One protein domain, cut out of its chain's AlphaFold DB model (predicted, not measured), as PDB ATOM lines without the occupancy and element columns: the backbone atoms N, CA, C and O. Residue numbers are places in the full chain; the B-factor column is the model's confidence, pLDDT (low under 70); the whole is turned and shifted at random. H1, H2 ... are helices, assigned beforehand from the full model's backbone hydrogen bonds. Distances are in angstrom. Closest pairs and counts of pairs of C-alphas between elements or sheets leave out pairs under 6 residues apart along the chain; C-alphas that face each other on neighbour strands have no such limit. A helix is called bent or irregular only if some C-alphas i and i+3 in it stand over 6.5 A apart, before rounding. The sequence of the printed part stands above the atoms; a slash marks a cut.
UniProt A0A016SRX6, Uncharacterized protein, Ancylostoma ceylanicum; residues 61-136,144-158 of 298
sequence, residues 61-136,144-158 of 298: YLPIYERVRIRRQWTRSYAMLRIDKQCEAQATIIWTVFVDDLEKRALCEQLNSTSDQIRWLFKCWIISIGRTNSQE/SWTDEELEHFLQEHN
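Overview. This is residues 61 to 136 and 144 to 158 of the 298 residues of an uncharacterized protein of Ancylostoma ceylanicum (UniProt A0A016SRX6). The longest helix, H3, and the shorter H2 fold back on each other as a loosely fitted helical hairpin; H1 crosses obliquely over one side of this pair, from H3 near its first turns to H2 farther on, and the centres of H1, H2 and H3 make a triangle. The short H4 packs on H3 on the side away from H1, and residues 107 to 112, at the turn of the hairpin, stick out at one end. The printed part has 91 residues, with four named helices in the order H1, H2, H3, H4 and no named strand, and its class is all helix. The whole is compact, with a radius of gyration of the C-alphas of 13.3 A, and its C-alphas span 37 by 27 by 22 A.

Along the chain. H3 is the longest helix, residues 112 to 136, 25 residues and 37.5 A from first to last C-alpha; it begins with C-alpha 112 at (137.257, 145.286, 95.574) and ends with C-alpha 136 at (147.960, 137.457, 130.615). H2 comes before it, residues 90 to 106, and measures 23.0 A. H1 is residues 64 to 84, 30.5 A long, and begins with C-alpha 64 at (153.902, 148.200, 104.551). H4, residues 147 to 157, is 15.5 A long and ends with C-alpha 157 at (131.117, 138.148, 110.706). No helix is bent or irregular.

Arrangement. H3 is the hub, and it touches the three other helices. H2 and H3 form a helical hairpin; they only just touch, with 3 pairs of C-alphas within 8 A, and H3 takes part with residues 115 to 126 alone. The closest C-alphas of the two are those of Ala 106 and Ser 115, 6.8 A apart, and the helices run opposite ways at a shallow tilt of 21 degrees. H1 touches H3 with residues 67 to 71 alone, at residues 121 to 125 of H3. Their closest C-alphas are those of Arg 71 and Trp 125, 6.9 A apart, and the two run the same way at a steep tilt of 51 degrees. Farther along, H1 touches H2 with residues 74 to 82 alone. The closest C-alphas there are those of Ser 77 and Val 97, 6.3 A apart, and the helices run opposite ways at a steep tilt of 45 degrees. H4 and H3 only just touch, with 3 pairs of C-alphas within 8 A, and H3 takes part with residues 123 to 130 alone. The closest C-alphas are those of Gly 130 and Leu 150, 7.4 A apart, and the two run opposite ways at a shallow tilt of 31 degrees. H4 is close to H2 but not clearly touching, with the closest C-alphas, those of Ala 91 and Phe 153, 7.3 A apart. Their tilt of 38 degrees is only just steep, and they run the same way. H1 and H4 are apart. The helix packing is part aligned, part crossed: of the four pairs that touch, two are at a shallow tilt. In H1 and H4 every O i to N i+4 pair is within hydrogen-bond range; in H2 it is 12 of 13 and in H3 18 of 21.

Size, cuts and confidence. The two C-alphas farthest apart in the domain are those of Gln 110 and Glu 136, 40.6 A. Residues 107 to 112, of which 112 belongs to H3, stand free. Residues 137 to 143 are not printed, and C-alphas 136 and 144 are 9.2 A apart across this cut, which lies in the link from H3 to H4. Of the links that are printed whole, H1 to H2 and H2 to H3 are tight. The mean pLDDT of the printed part of this model is 74.7; 24 residues are under 70, among them residues 102 to 114, 133 to 136 and 156 to 158.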
ATOM      1  N   TYR A  61     148.137 146.590  95.898       73.56
ATOM      2  CA  TYR A  61     148.808 146.176  97.136       73.56
ATOM      3  C   TYR A  61     148.872 147.301  98.166       73.56
ATOM      4  O   TYR A  61     149.356 148.395  97.872       73.56
ATOM      5  N   LEU A  62     148.501 146.998  99.407       73.94
ATOM      6  CA  LEU A  62     148.590 147.947 100.502       73.94
ATOM      7  C   LEU A  62     150.045 148.067 101.013       73.94
ATOM      8  O   LEU A  62     150.600 147.090 101.538       73.94
ATOM      9  N   PRO A  63     150.689 149.251 100.922       76.44
ATOM     10  CA  PRO A  63     152.076 149.434 101.352       76.44
ATOM     11  C   PRO A  63     152.316 149.032 102.817       76.44
ATOM     12  O   PRO A  63     151.431 149.157 103.659       76.44
ATOM     13  N   ILE A  64     153.537 148.592 103.165       77.69
ATOM     14  CA  ILE A  64     153.902 148.200 104.551       77.69
ATOM     15  C   ILE A  64     153.505 149.281 105.564       77.69
ATOM     16  O   ILE A  64     152.883 148.972 106.579       77.69
ATOM     17  N   TYR A  65     153.841 150.538 105.270       79.50
ATOM     18  CA  TYR A  65     153.516 151.674 106.130       79.50
ATOM     19  C   TYR A  65     152.010 151.773 106.413       79.50
ATOM     20  O   TYR A  65     151.610 151.924 107.566       79.50
ATOM     21  N   GLU A  66     151.179 151.603 105.384       79.25
ATOM     22  CA  GLU A  66     149.722 151.642 105.513       79.25
ATOM     23  C   GLU A  66     149.187 150.492 106.360       79.25
ATOM     24  O   GLU A  66     148.389 150.704 107.268       79.25
ATOM     25  N   ARG A  67     149.705 149.281 106.155       82.38
ATOM     26  CA  ARG A  67     149.331 148.114 106.965       82.38
ATOM     27  C   ARG A  67     149.620 148.332 108.448       82.38
ATOM     28  O   ARG A  67     148.781 148.026 109.296       82.38
ATOM     29  N   VAL A  68     150.787 148.894 108.766       80.12
ATOM     30  CA  VAL A  68     151.169 149.235 110.146       80.12
ATOM     31  C   VAL A  68     150.271 150.338 110.705       80.12
ATOM     32  O   VAL A  68     149.801 150.223 111.837       80.12
ATOM     33  N   ARG A  69     150.006 151.389 109.921       84.50
ATOM     34  CA  ARG A  69     149.133 152.504 110.310       84.50
ATOM     35  C   ARG A  69     147.729 152.017 110.667       84.50
ATOM     36  O   ARG A  69     147.233 152.350 111.740       84.50
ATOM     37  N   ILE A  70     147.136 151.182 109.815       84.69
ATOM     38  CA  ILE A  70     145.802 150.605 110.015       84.69
ATOM     39  C   ILE A  70     145.756 149.740 111.280       84.69
ATOM     40  O   ILE A  70     144.911 149.959 112.144       84.69
ATOM     41  N   ARG A  71     146.711 148.820 111.463       85.44
ATOM     42  CA  ARG A  71     146.763 147.979 112.673       85.44
ATOM     43  C   ARG A  71     146.901 148.797 113.957       85.44
ATOM     44  O   ARG A  71     146.267 148.475 114.962       85.44
ATOM     45  N   ARG A  72     147.714 149.860 113.940       84.69
ATOM     46  CA  ARG A  72     147.850 150.780 115.083       84.69
ATOM     47  C   ARG A  72     146.535 151.484 115.395       84.69
ATOM     48  O   ARG A  72     146.184 151.599 116.565       84.69
ATOM     49  N   GLN A  73     145.815 151.924 114.366       85.06
ATOM     50  CA  GLN A  73     144.503 152.540 114.524       85.06
ATOM     51  C   GLN A  73     143.500 151.569 115.150       85.06
ATOM     52  O   GLN A  73     142.920 151.908 116.177       85.06
ATOM     53  N   TRP A  74     143.371 150.346 114.630       90.12
ATOM     54  CA  TRP A  74     142.489 149.328 115.216       90.12
ATOM     55  C   TRP A  74     142.837 149.013 116.666       90.12
ATOM     56  O   TRP A  74     141.957 148.978 117.518       90.12
ATOM     57  N   THR A  75     144.128 148.862 116.968       87.38
ATOM     58  CA  THR A  75     144.601 148.608 118.337       87.38
ATOM     59  C   THR A  75     144.243 149.759 119.276       87.38
ATOM     60  O   THR A  75     143.794 149.526 120.396       87.38
ATOM     61  N   ARG A  76     144.386 151.009 118.818       85.56
ATOM     62  CA  ARG A  76     143.997 152.191 119.594       85.56
ATOM     63  C   ARG A  76     142.487 152.237 119.828       85.56
ATOM     64  O   ARG A  76     142.076 152.437 120.965       85.56
ATOM     65  N   SER A  77     141.677 152.036 118.789       87.19
ATOM     66  CA  SER A  77     140.213 152.011 118.902       87.19
ATOM     67  C   SER A  77     139.742 150.907 119.842       87.19
ATOM     68  O   SER A  77     138.936 151.159 120.732       87.19
ATOM     69  N   TYR A  78     140.314 149.711 119.713       87.88
ATOM     70  CA  TYR A  78     140.060 148.591 120.613       87.88
ATOM     71  C   TYR A  78     140.388 148.932 122.069       87.88
ATOM     72  O   TYR A  78     139.568 148.690 122.949       87.88
ATOM     73  N   ALA A  79     141.557 149.526 122.329       86.00
ATOM     74  CA  ALA A  79     141.966 149.909 123.677       86.00
ATOM     75  C   ALA A  79     141.040 150.973 124.290       86.00
ATOM     76  O   ALA A  79     140.668 150.851 125.453       86.00
ATOM     77  N   MET A  80     140.632 151.982 123.512       83.81
ATOM     78  CA  MET A  80     139.677 153.000 123.973       83.81
ATOM     79  C   MET A  80     138.322 152.367 124.311       83.81
ATOM     80  O   MET A  80     137.828 152.536 125.419       83.81
ATOM     81  N   LEU A  81     137.778 151.539 123.415       85.19
ATOM     82  CA  LEU A  81     136.506 150.853 123.646       85.19
ATOM     83  C   LEU A  81     136.565 149.882 124.831       85.19
ATOM     84  O   LEU A  81     135.593 149.767 125.568       85.19
ATOM     85  N   ARG A  82     137.700 149.213 125.060       82.94
ATOM     86  CA  ARG A  82     137.915 148.375 126.250       82.94
ATOM     87  C   ARG A  82     137.859 149.173 127.550       82.94
ATOM     88  O   ARG A  82     137.336 148.662 128.535       82.94
ATOM     89  N   ILE A  83     138.390 150.395 127.556       81.25
ATOM     90  CA  ILE A  83     138.352 151.284 128.725       81.25
ATOM     91  C   ILE A  83     136.934 151.812 128.953       81.25
ATOM     92  O   ILE A  83     136.465 151.795 130.090       81.25
ATOM     93  N   ASP A  84     136.256 152.242 127.888       78.81
ATOM     94  CA  ASP A  84     134.926 152.856 127.969       78.81
ATOM     95  C   ASP A  84     133.829 151.826 128.260       78.81
ATOM     96  O   ASP A  84     132.830 152.124 128.916       78.81
ATOM     97  N   LYS A  85     134.016 150.590 127.786       81.12
ATOM     98  CA  LYS A  85     133.015 149.524 127.815       81.12
ATOM     99  C   LYS A  85     133.533 148.275 128.518       81.12
ATOM    100  O   LYS A  85     133.505 147.174 127.974       81.12
ATOM    101  N   GLN A  86     133.991 148.441 129.756       72.62
ATOM    102  CA  GLN A  86     134.650 147.377 130.533       72.62
ATOM    103  C   GLN A  86     133.819 146.090 130.674       72.62
ATOM    104  O   GLN A  86     134.391 145.014 130.819       72.62
ATOM    105  N   CYS A  87     132.487 146.184 130.613       74.44
ATOM    106  CA  CYS A  87     131.585 145.034 130.714       74.44
ATOM    107  C   CYS A  87     131.148 144.452 129.359       74.44
ATOM    108  O   CYS A  87     130.461 143.431 129.348       74.44
ATOM    109  N   GLU A  88     131.480 145.083 128.227       78.12
ATOM    110  CA  GLU A  88     131.130 144.523 126.920       78.12
ATOM    111  C   GLU A  88     132.016 143.322 126.581       78.12
ATOM    112  O   GLU A  88     133.219 143.286 126.860       78.12
ATOM    113  N   ALA A  89     131.404 142.335 125.927       80.50
ATOM    114  CA  ALA A  89     132.130 141.193 125.413       80.50
ATOM    115  C   ALA A  89     133.194 141.662 124.411       80.50
ATOM    116  O   ALA A  89     132.955 142.529 123.566       80.50
ATOM    117  N   GLN A  90     134.365 141.027 124.461       81.38
ATOM    118  CA  GLN A  90     135.464 141.293 123.531       81.38
ATOM    119  C   GLN A  90     135.006 141.235 122.063       81.38
ATOM    120  O   GLN A  90     135.469 142.031 121.248       81.38
ATOM    121  N   ALA A  91     134.066 140.338 121.752       79.00
ATOM    122  CA  ALA A  91     133.478 140.155 120.423       79.00
ATOM    123  C   ALA A  91     132.789 141.422 119.936       79.00
ATOM    124  O   ALA A  91     133.061 141.905 118.841       79.00
ATOM    125  N   THR A  92     131.960 142.004 120.799       81.62
ATOM    126  CA  THR A  92     131.217 143.231 120.529       81.62
ATOM    127  C   THR A  92     132.161 144.404 120.300       81.62
ATOM    128  O   THR A  92     131.965 145.181 119.367       81.62
ATOM    129  N   ILE A  93     133.235 144.503 121.085       85.44
ATOM    130  CA  ILE A  93     134.236 145.561 120.926       85.44
ATOM    131  C   ILE A  93     134.993 145.404 119.603       85.44
ATOM    132  O   ILE A  93     135.140 146.374 118.863       85.44
ATOM    133  N   ILE A  94     135.445 144.191 119.271       84.56
ATOM    134  CA  ILE A  94     136.137 143.906 118.004       84.56
ATOM    135  C   ILE A  94     135.221 144.188 116.815       84.56
ATOM    136  O   ILE A  94     135.654 144.812 115.847       84.56
ATOM    137  N   TRP A  95     133.956 143.778 116.898       82.75
ATOM    138  CA  TRP A  95     132.962 144.071 115.876       82.75
ATOM    139  C   TRP A  95     132.718 145.572 115.729       82.75
ATOM    140  O   TRP A  95     132.657 146.074 114.615       82.75
ATOM    141  N   THR A  96     132.676 146.313 116.836       85.94
ATOM    142  CA  THR A  96     132.559 147.776 116.796       85.94
ATOM    143  C   THR A  96     133.750 148.392 116.059       85.94
ATOM    144  O   THR A  96     133.545 149.209 115.172       85.94
ATOM    145  N   VAL A  97     134.986 147.949 116.337       85.88
ATOM    146  CA  VAL A  97     136.180 148.395 115.590       85.88
ATOM    147  C   VAL A  97     136.079 148.038 114.107       85.88
ATOM    148  O   VAL A  97     136.456 148.847 113.265       85.88
ATOM    149  N   PHE A  98     135.576 146.847 113.777       82.12
ATOM    150  CA  PHE A  98     135.350 146.446 112.391       82.12
ATOM    151  C   PHE A  98     134.356 147.383 111.711       82.12
ATOM    152  O   PHE A  98     134.718 148.038 110.749       82.12
ATOM    153  N   VAL A  99     133.133 147.501 112.220       79.19
ATOM    154  CA  VAL A  99     132.082 148.336 111.627       79.19
ATOM    155  C   VAL A  99     132.557 149.784 111.509       79.19
ATOM    156  O   VAL A  99     132.546 150.351 110.420       79.19
ATOM    157  N   ASP A 100     133.088 150.361 112.589       81.25
ATOM    158  CA  ASP A 100     133.510 151.759 112.592       81.25
ATOM    159  C   ASP A 100     134.647 152.054 111.619       81.25
ATOM    160  O   ASP A 100     134.677 153.142 111.050       81.25
ATOM    161  N   ASP A 101     135.613 151.151 111.462       75.00
ATOM    162  CA  ASP A 101     136.818 151.437 110.686       75.00
ATOM    163  C   ASP A 101     136.720 150.883 109.260       75.00
ATOM    164  O   ASP A 101     137.172 151.533 108.318       75.00
ATOM    165  N   LEU A 102     136.095 149.716 109.071       68.62
ATOM    166  CA  LEU A 102     135.873 149.112 107.760       68.62
ATOM    167  C   LEU A 102     134.671 149.702 107.032       68.62
ATOM    168  O   LEU A 102     134.816 149.894 105.836       68.62
ATOM    169  N   GLU A 103     133.551 150.075 107.661       65.25
ATOM    170  CA  GLU A 103     132.474 150.747 106.908       65.25
ATOM    171  C   GLU A 103     132.883 152.164 106.496       65.25
ATOM    172  O   GLU A 103     132.698 152.547 105.340       65.25
ATOM    173  N   LYS A 104     133.555 152.913 107.384       67.50
ATOM    174  CA  LYS A 104     134.079 154.252 107.050       67.50
ATOM    175  C   LYS A 104     135.110 154.210 105.918       67.50
ATOM    176  O   LYS A 104     135.190 155.161 105.148       67.50
ATOM    177  N   ARG A 105     135.885 153.123 105.793       61.44
ATOM    178  CA  ARG A 105     136.884 152.940 104.719       61.44
ATOM    179  C   ARG A 105     136.328 152.255 103.470       61.44
ATOM    180  O   ARG A 105     136.724 152.626 102.372       61.44
ATOM    181  N   ALA A 106     135.409 151.303 103.603       53.16
ATOM    182  CA  ALA A 106     134.774 150.608 102.482       53.16
ATOM    183  C   ALA A 106     133.892 151.557 101.664       53.16
ATOM    184  O   ALA A 106     133.820 151.427 100.446       53.16
ATOM    185  N   LEU A 107     133.302 152.572 102.305       50.84
ATOM    186  CA  LEU A 107     132.631 153.669 101.606       50.84
ATOM    187  C   LEU A 107     133.598 154.533 100.768       50.84
ATOM    188  O   LEU A 107     133.148 155.224  99.855       50.84
ATOM    189  N   CYS A 108     134.911 154.492 101.033       49.25
ATOM    190  CA  CYS A 108     135.919 155.253 100.289       49.25
ATOM    191  C   CYS A 108     136.535 154.509  99.093       49.25
ATOM    192  O   CYS A 108     137.164 155.166  98.265       49.25
ATOM    193  N   GLU A 109     136.379 153.189  98.955       47.31
ATOM    194  CA  GLU A 109     137.091 152.419  97.923       47.31
ATOM    195  C   GLU A 109     136.139 151.627  97.013       47.31
ATOM    196  O   GLU A 109     135.651 150.555  97.350       47.31
ATOM    197  N   GLN A 110     135.956 152.123  95.782       47.91
ATOM    198  CA  GLN A 110     135.319 151.419  94.654       47.91
ATOM    199  C   GLN A 110     136.159 150.248  94.090       47.91
ATOM    200  O   GLN A 110     135.849 149.718  93.023       47.91
ATOM    201  N   LEU A 111     137.232 149.828  94.770       51.19
ATOM    202  CA  LEU A 111     138.153 148.794  94.295       51.19
ATOM    203  C   LEU A 111     138.139 147.594  95.247       51.19
ATOM    204  O   LEU A 111     138.771 147.594  96.301       51.19
ATOM    205  N   ASN A 112     137.437 146.538  94.828       61.75
ATOM    206  CA  ASN A 112     137.257 145.286  95.574       61.75
ATOM    207  C   ASN A 112     138.582 144.657  96.063       61.75
ATOM    208  O   ASN A 112     138.618 144.012  97.106       61.75
ATOM    209  N   SER A 113     139.687 144.881  95.350       64.19
ATOM    210  CA  SER A 113     140.995 144.273  95.623       64.19
ATOM    211  C   SER A 113     141.706 144.805  96.876       64.19
ATOM    212  O   SER A 113     142.428 144.048  97.534       64.19
ATOM    213  N   THR A 114     141.511 146.076  97.238       69.75
ATOM    214  CA  THR A 114     142.090 146.655  98.465       69.75
ATOM    215  C   THR A 114     141.252 146.275  99.689       69.75
ATOM    216  O   THR A 114     141.801 145.969 100.750       69.75
ATOM    217  N   SER A 115     139.931 146.167  99.515       74.44
ATOM    218  CA  SER A 115     139.002 145.686 100.546       74.44
ATOM    219  C   SER A 115     139.367 144.280 101.036       74.44
ATOM    220  O   SER A 115     139.472 144.053 102.243       74.44
ATOM    221  N   ASP A 116     139.684 143.357 100.123       75.12
ATOM    222  CA  ASP A 116     140.101 141.995 100.478       75.12
ATOM    223  C   ASP A 116     141.393 141.969 101.312       75.12
ATOM    224  O   ASP A 116     141.521 141.187 102.260       75.12
ATOM    225  N   GLN A 117     142.343 142.860 101.015       77.31
ATOM    226  CA  GLN A 117     143.576 142.992 101.796       77.31
ATOM    227  C   GLN A 117     143.332 143.558 103.186       77.31
ATOM    228  O   GLN A 117     143.913 143.065 104.153       77.31
ATOM    229  N   ILE A 118     142.475 144.571 103.310       81.19
ATOM    230  CA  ILE A 118     142.112 145.140 104.610       81.19
ATOM    231  C   ILE A 118     141.375 144.090 105.448       81.19
ATOM    232  O   ILE A 118     141.734 143.887 106.608       81.19
ATOM    233  N   ARG A 119     140.429 143.346 104.859       81.06
ATOM    234  CA  ARG A 119     139.740 142.224 105.521       81.06
ATOM    235  C   ARG A 119     140.723 141.156 105.994       81.06
ATOM    236  O   ARG A 119     140.636 140.705 107.134       81.06
ATOM    237  N   TRP A 120     141.684 140.765 105.158       81.25
ATOM    238  CA  TRP A 120     142.722 139.809 105.554       81.25
ATOM    239  C   TRP A 120     143.593 140.342 106.700       81.25
ATOM    240  O   TRP A 120     143.816 139.646 107.690       81.25
ATOM    241  N   LEU A 121     144.026 141.604 106.623       83.38
ATOM    242  CA  LEU A 121     144.803 142.241 107.687       83.38
ATOM    243  C   LEU A 121     144.037 142.307 109.004       83.38
ATOM    244  O   LEU A 121     144.654 142.137 110.058       83.38
ATOM    245  N   PHE A 122     142.728 142.545 108.939       85.31
ATOM    246  CA  PHE A 122     141.858 142.579 110.104       85.31
ATOM    247  C   PHE A 122     141.782 141.210 110.776       85.31
ATOM    248  O   PHE A 122     141.974 141.122 111.986       85.31
ATOM    249  N   LYS A 123     141.643 140.123 110.006       81.94
ATOM    250  CA  LYS A 123     141.695 138.749 110.543       81.94
ATOM    251  C   LYS A 123     143.001 138.477 111.280       81.94
ATOM    252  O   LYS A 123     142.978 138.023 112.420       81.94
ATOM    253  N   CYS A 124     144.141 138.805 110.665       81.19
ATOM    254  CA  CYS A 124     145.444 138.647 111.316       81.19
ATOM    255  C   CYS A 124     145.529 139.439 112.626       81.19
ATOM    256  O   CYS A 124     146.122 138.971 113.595       81.19
ATOM    257  N   TRP A 125     144.948 140.639 112.654       86.94
ATOM    258  CA  TRP A 125     144.914 141.468 113.850       86.94
ATOM    259  C   TRP A 125     144.020 140.866 114.946       86.94
ATOM    260  O   TRP A 125     144.484 140.758 116.078       86.94
ATOM    261  N   ILE A 126     142.813 140.379 114.625       84.75
ATOM    262  CA  ILE A 126     141.936 139.694 115.594       84.75
ATOM    263  C   ILE A 126     142.649 138.489 116.204       84.75
ATOM    264  O   ILE A 126     142.669 138.353 117.424       84.75
ATOM    265  N   ILE A 127     143.253 137.633 115.373       79.44
ATOM    266  CA  ILE A 127     143.966 136.436 115.840       79.44
ATOM    267  C   ILE A 127     145.088 136.830 116.810       79.44
ATOM    268  O   ILE A 127     145.272 136.182 117.839       79.44
ATOM    269  N   SER A 128     145.812 137.914 116.515       81.56
ATOM    270  CA  SER A 128     146.839 138.442 117.414       81.56
ATOM    271  C   SER A 128     146.247 138.884 118.755       81.56
ATOM    272  O   SER A 128     146.764 138.485 119.790       81.56
ATOM    273  N   ILE A 129     145.166 139.670 118.753       80.19
ATOM    274  CA  ILE A 129     144.525 140.171 119.981       80.19
ATOM    275  C   ILE A 129     143.927 139.028 120.809       80.19
ATOM    276  O   ILE A 129     144.092 139.003 122.027       80.19
ATOM    277  N   GLY A 130     143.264 138.072 120.155       72.81
ATOM    278  CA  GLY A 130     142.708 136.885 120.800       72.81
ATOM    279  C   GLY A 130     143.783 136.104 121.550       72.81
ATOM    280  O   GLY A 130     143.626 135.842 122.736       72.81
ATOM    281  N   ARG A 131     144.921 135.836 120.897       72.25
ATOM    282  CA  ARG A 131     146.040 135.093 121.498       72.25
ATOM    283  C   ARG A 131     146.743 135.848 122.623       72.25
ATOM    284  O   ARG A 131     147.103 135.226 123.618       72.25
ATOM    285  N   THR A 132     146.954 137.157 122.480       71.69
ATOM    286  CA  THR A 132     147.634 137.959 123.509       71.69
ATOM    287  C   THR A 132     146.811 138.033 124.798       71.69
ATOM    288  O   THR A 132     147.371 137.865 125.878       71.69
ATOM    289  N   ASN A 133     145.487 138.187 124.700       63.09
ATOM    290  CA  ASN A 133     144.619 138.251 125.880       63.09
ATOM    291  C   ASN A 133     144.529 136.907 126.627       63.09
ATOM    292  O   ASN A 133     144.366 136.897 127.843       63.09
ATOM    293  N   SER A 134     144.682 135.773 125.935       56.19
ATOM    294  CA  SER A 134     144.664 134.446 126.567       56.19
ATOM    295  C   SER A 134     145.865 134.166 127.471       56.19
ATOM    296  O   SER A 134     145.817 133.246 128.285       56.19
ATOM    297  N   GLN A 135     146.955 134.923 127.328       53.59
ATOM    298  CA  GLN A 135     148.220 134.626 127.996       53.59
ATOM    299  C   GLN A 135     148.437 135.427 129.292       53.59
ATOM    300  O   GLN A 135     149.285 135.039 130.098       53.59
ATOM    301  N   GLU A 136     147.688 136.511 129.518       51.59
ATOM    302  CA  GLU A 136     147.960 137.457 130.615       51.59
ATOM    303  C   GLU A 136     147.014 137.347 131.828       51.59
ATOM    304  O   GLU A 136     147.408 137.761 132.920       51.59
ATOM    305  N   SER A 144     139.299 134.692 127.893       60.34
ATOM    306  CA  SER A 144     140.151 134.377 126.754       60.34
ATOM    307  C   SER A 144     139.366 133.570 125.729       60.34
ATOM    308  O   SER A 144     138.731 132.586 126.111       60.34
ATOM    309  N   TRP A 145     139.435 133.940 124.454       66.06
ATOM    310  CA  TRP A 145     138.784 133.151 123.411       66.06
ATOM    311  C   TRP A 145     139.479 131.813 123.229       66.06
ATOM    312  O   TRP A 145     140.708 131.765 123.106       66.06
ATOM    313  N   THR A 146     138.693 130.740 123.173       72.12
ATOM    314  CA  THR A 146     139.192 129.488 122.602       72.12
ATOM    315  C   THR A 146     139.353 129.645 121.091       72.12
ATOM    316  O   THR A 146     138.777 130.549 120.475       72.12
ATOM    317  N   ASP A 147     140.155 128.776 120.473       66.50
ATOM    318  CA  ASP A 147     140.283 128.770 119.017       66.50
ATOM    319  C   ASP A 147     138.896 128.561 118.372       66.50
ATOM    320  O   ASP A 147     138.532 129.279 117.448       66.50
ATOM    321  N   GLU A 148     138.043 127.697 118.925       72.12
ATOM    322  CA  GLU A 148     136.684 127.478 118.415       72.12
ATOM    323  C   GLU A 148     135.790 128.728 118.508       72.12
ATOM    324  O   GLU A 148     135.023 129.008 117.587       72.12
ATOM    325  N   GLU A 149     135.893 129.511 119.588       72.94
ATOM    326  CA  GLU A 149     135.144 130.767 119.748       72.94
ATOM    327  C   GLU A 149     135.611 131.836 118.756       72.94
ATOM    328  O   GLU A 149     134.797 132.557 118.174       72.94
ATOM    329  N   LEU A 150     136.923 131.916 118.522       70.69
ATOM    330  CA  LEU A 150     137.510 132.803 117.523       70.69
ATOM    331  C   LEU A 150     137.109 132.387 116.099       70.69
ATOM    332  O   LEU A 150     136.817 133.250 115.269       70.69
ATOM    333  N   GLU A 151     137.078 131.085 115.811       69.81
ATOM    334  CA  GLU A 151     136.623 130.544 114.528       69.81
ATOM    335  C   GLU A 151     135.157 130.880 114.276       69.81
ATOM    336  O   GLU A 151     134.828 131.437 113.228       69.81
ATOM    337  N   HIS A 152     134.298 130.614 115.262       75.19
ATOM    338  CA  HIS A 152     132.880 130.943 115.201       75.19
ATOM    339  C   HIS A 152     132.669 132.447 114.987       75.19
ATOM    340  O   HIS A 152     131.912 132.849 114.106       75.19
ATOM    341  N   PHE A 153     133.387 133.294 115.734       72.31
ATOM    342  CA  PHE A 153     133.318 134.746 115.577       72.31
ATOM    343  C   PHE A 153     133.714 135.191 114.164       72.31
ATOM    344  O   PHE A 153     133.040 136.028 113.562       72.31
ATOM    345  N   LEU A 154     134.789 134.632 113.605       70.25
ATOM    346  CA  LEU A 154     135.231 134.961 112.250       70.25
ATOM    347  C   LEU A 154     134.241 134.478 111.179       70.25
ATOM    348  O   LEU A 154     134.040 135.199 110.203       70.25
ATOM    349  N   GLN A 155     133.622 133.309 111.365       71.81
ATOM    350  CA  GLN A 155     132.608 132.761 110.459       71.81
ATOM    351  C   GLN A 155     131.318 133.586 110.459       71.81
ATOM    352  O   GLN A 155     130.778 133.870 109.393       71.81
ATOM    353  N   GLU A 156     130.849 134.003 111.636       69.50
ATOM    354  CA  GLU A 156     129.615 134.782 111.800       69.50
ATOM    355  C   GLU A 156     129.711 136.169 111.142       69.50
ATOM    356  O   GLU A 156     128.727 136.683 110.617       69.50
ATOM    357  N   HIS A 157     130.912 136.756 111.113       63.06
ATOM    358  CA  HIS A 157     131.117 138.148 110.706       63.06
ATOM    359  C   HIS A 157     131.820 138.325 109.348       63.06
ATOM    360  O   HIS A 157     131.911 139.445 108.846       63.06
ATOM    361  N   ASN A 158     132.345 137.259 108.735       57.66
ATOM    362  CA  ASN A 158     132.974 137.301 107.410       57.66
ATOM    363  C   ASN A 158     132.534 136.098 106.572       57.66
ATOM    364  O   ASN A 158     133.325 135.172 106.382       57.66
TER     365      ASN A 158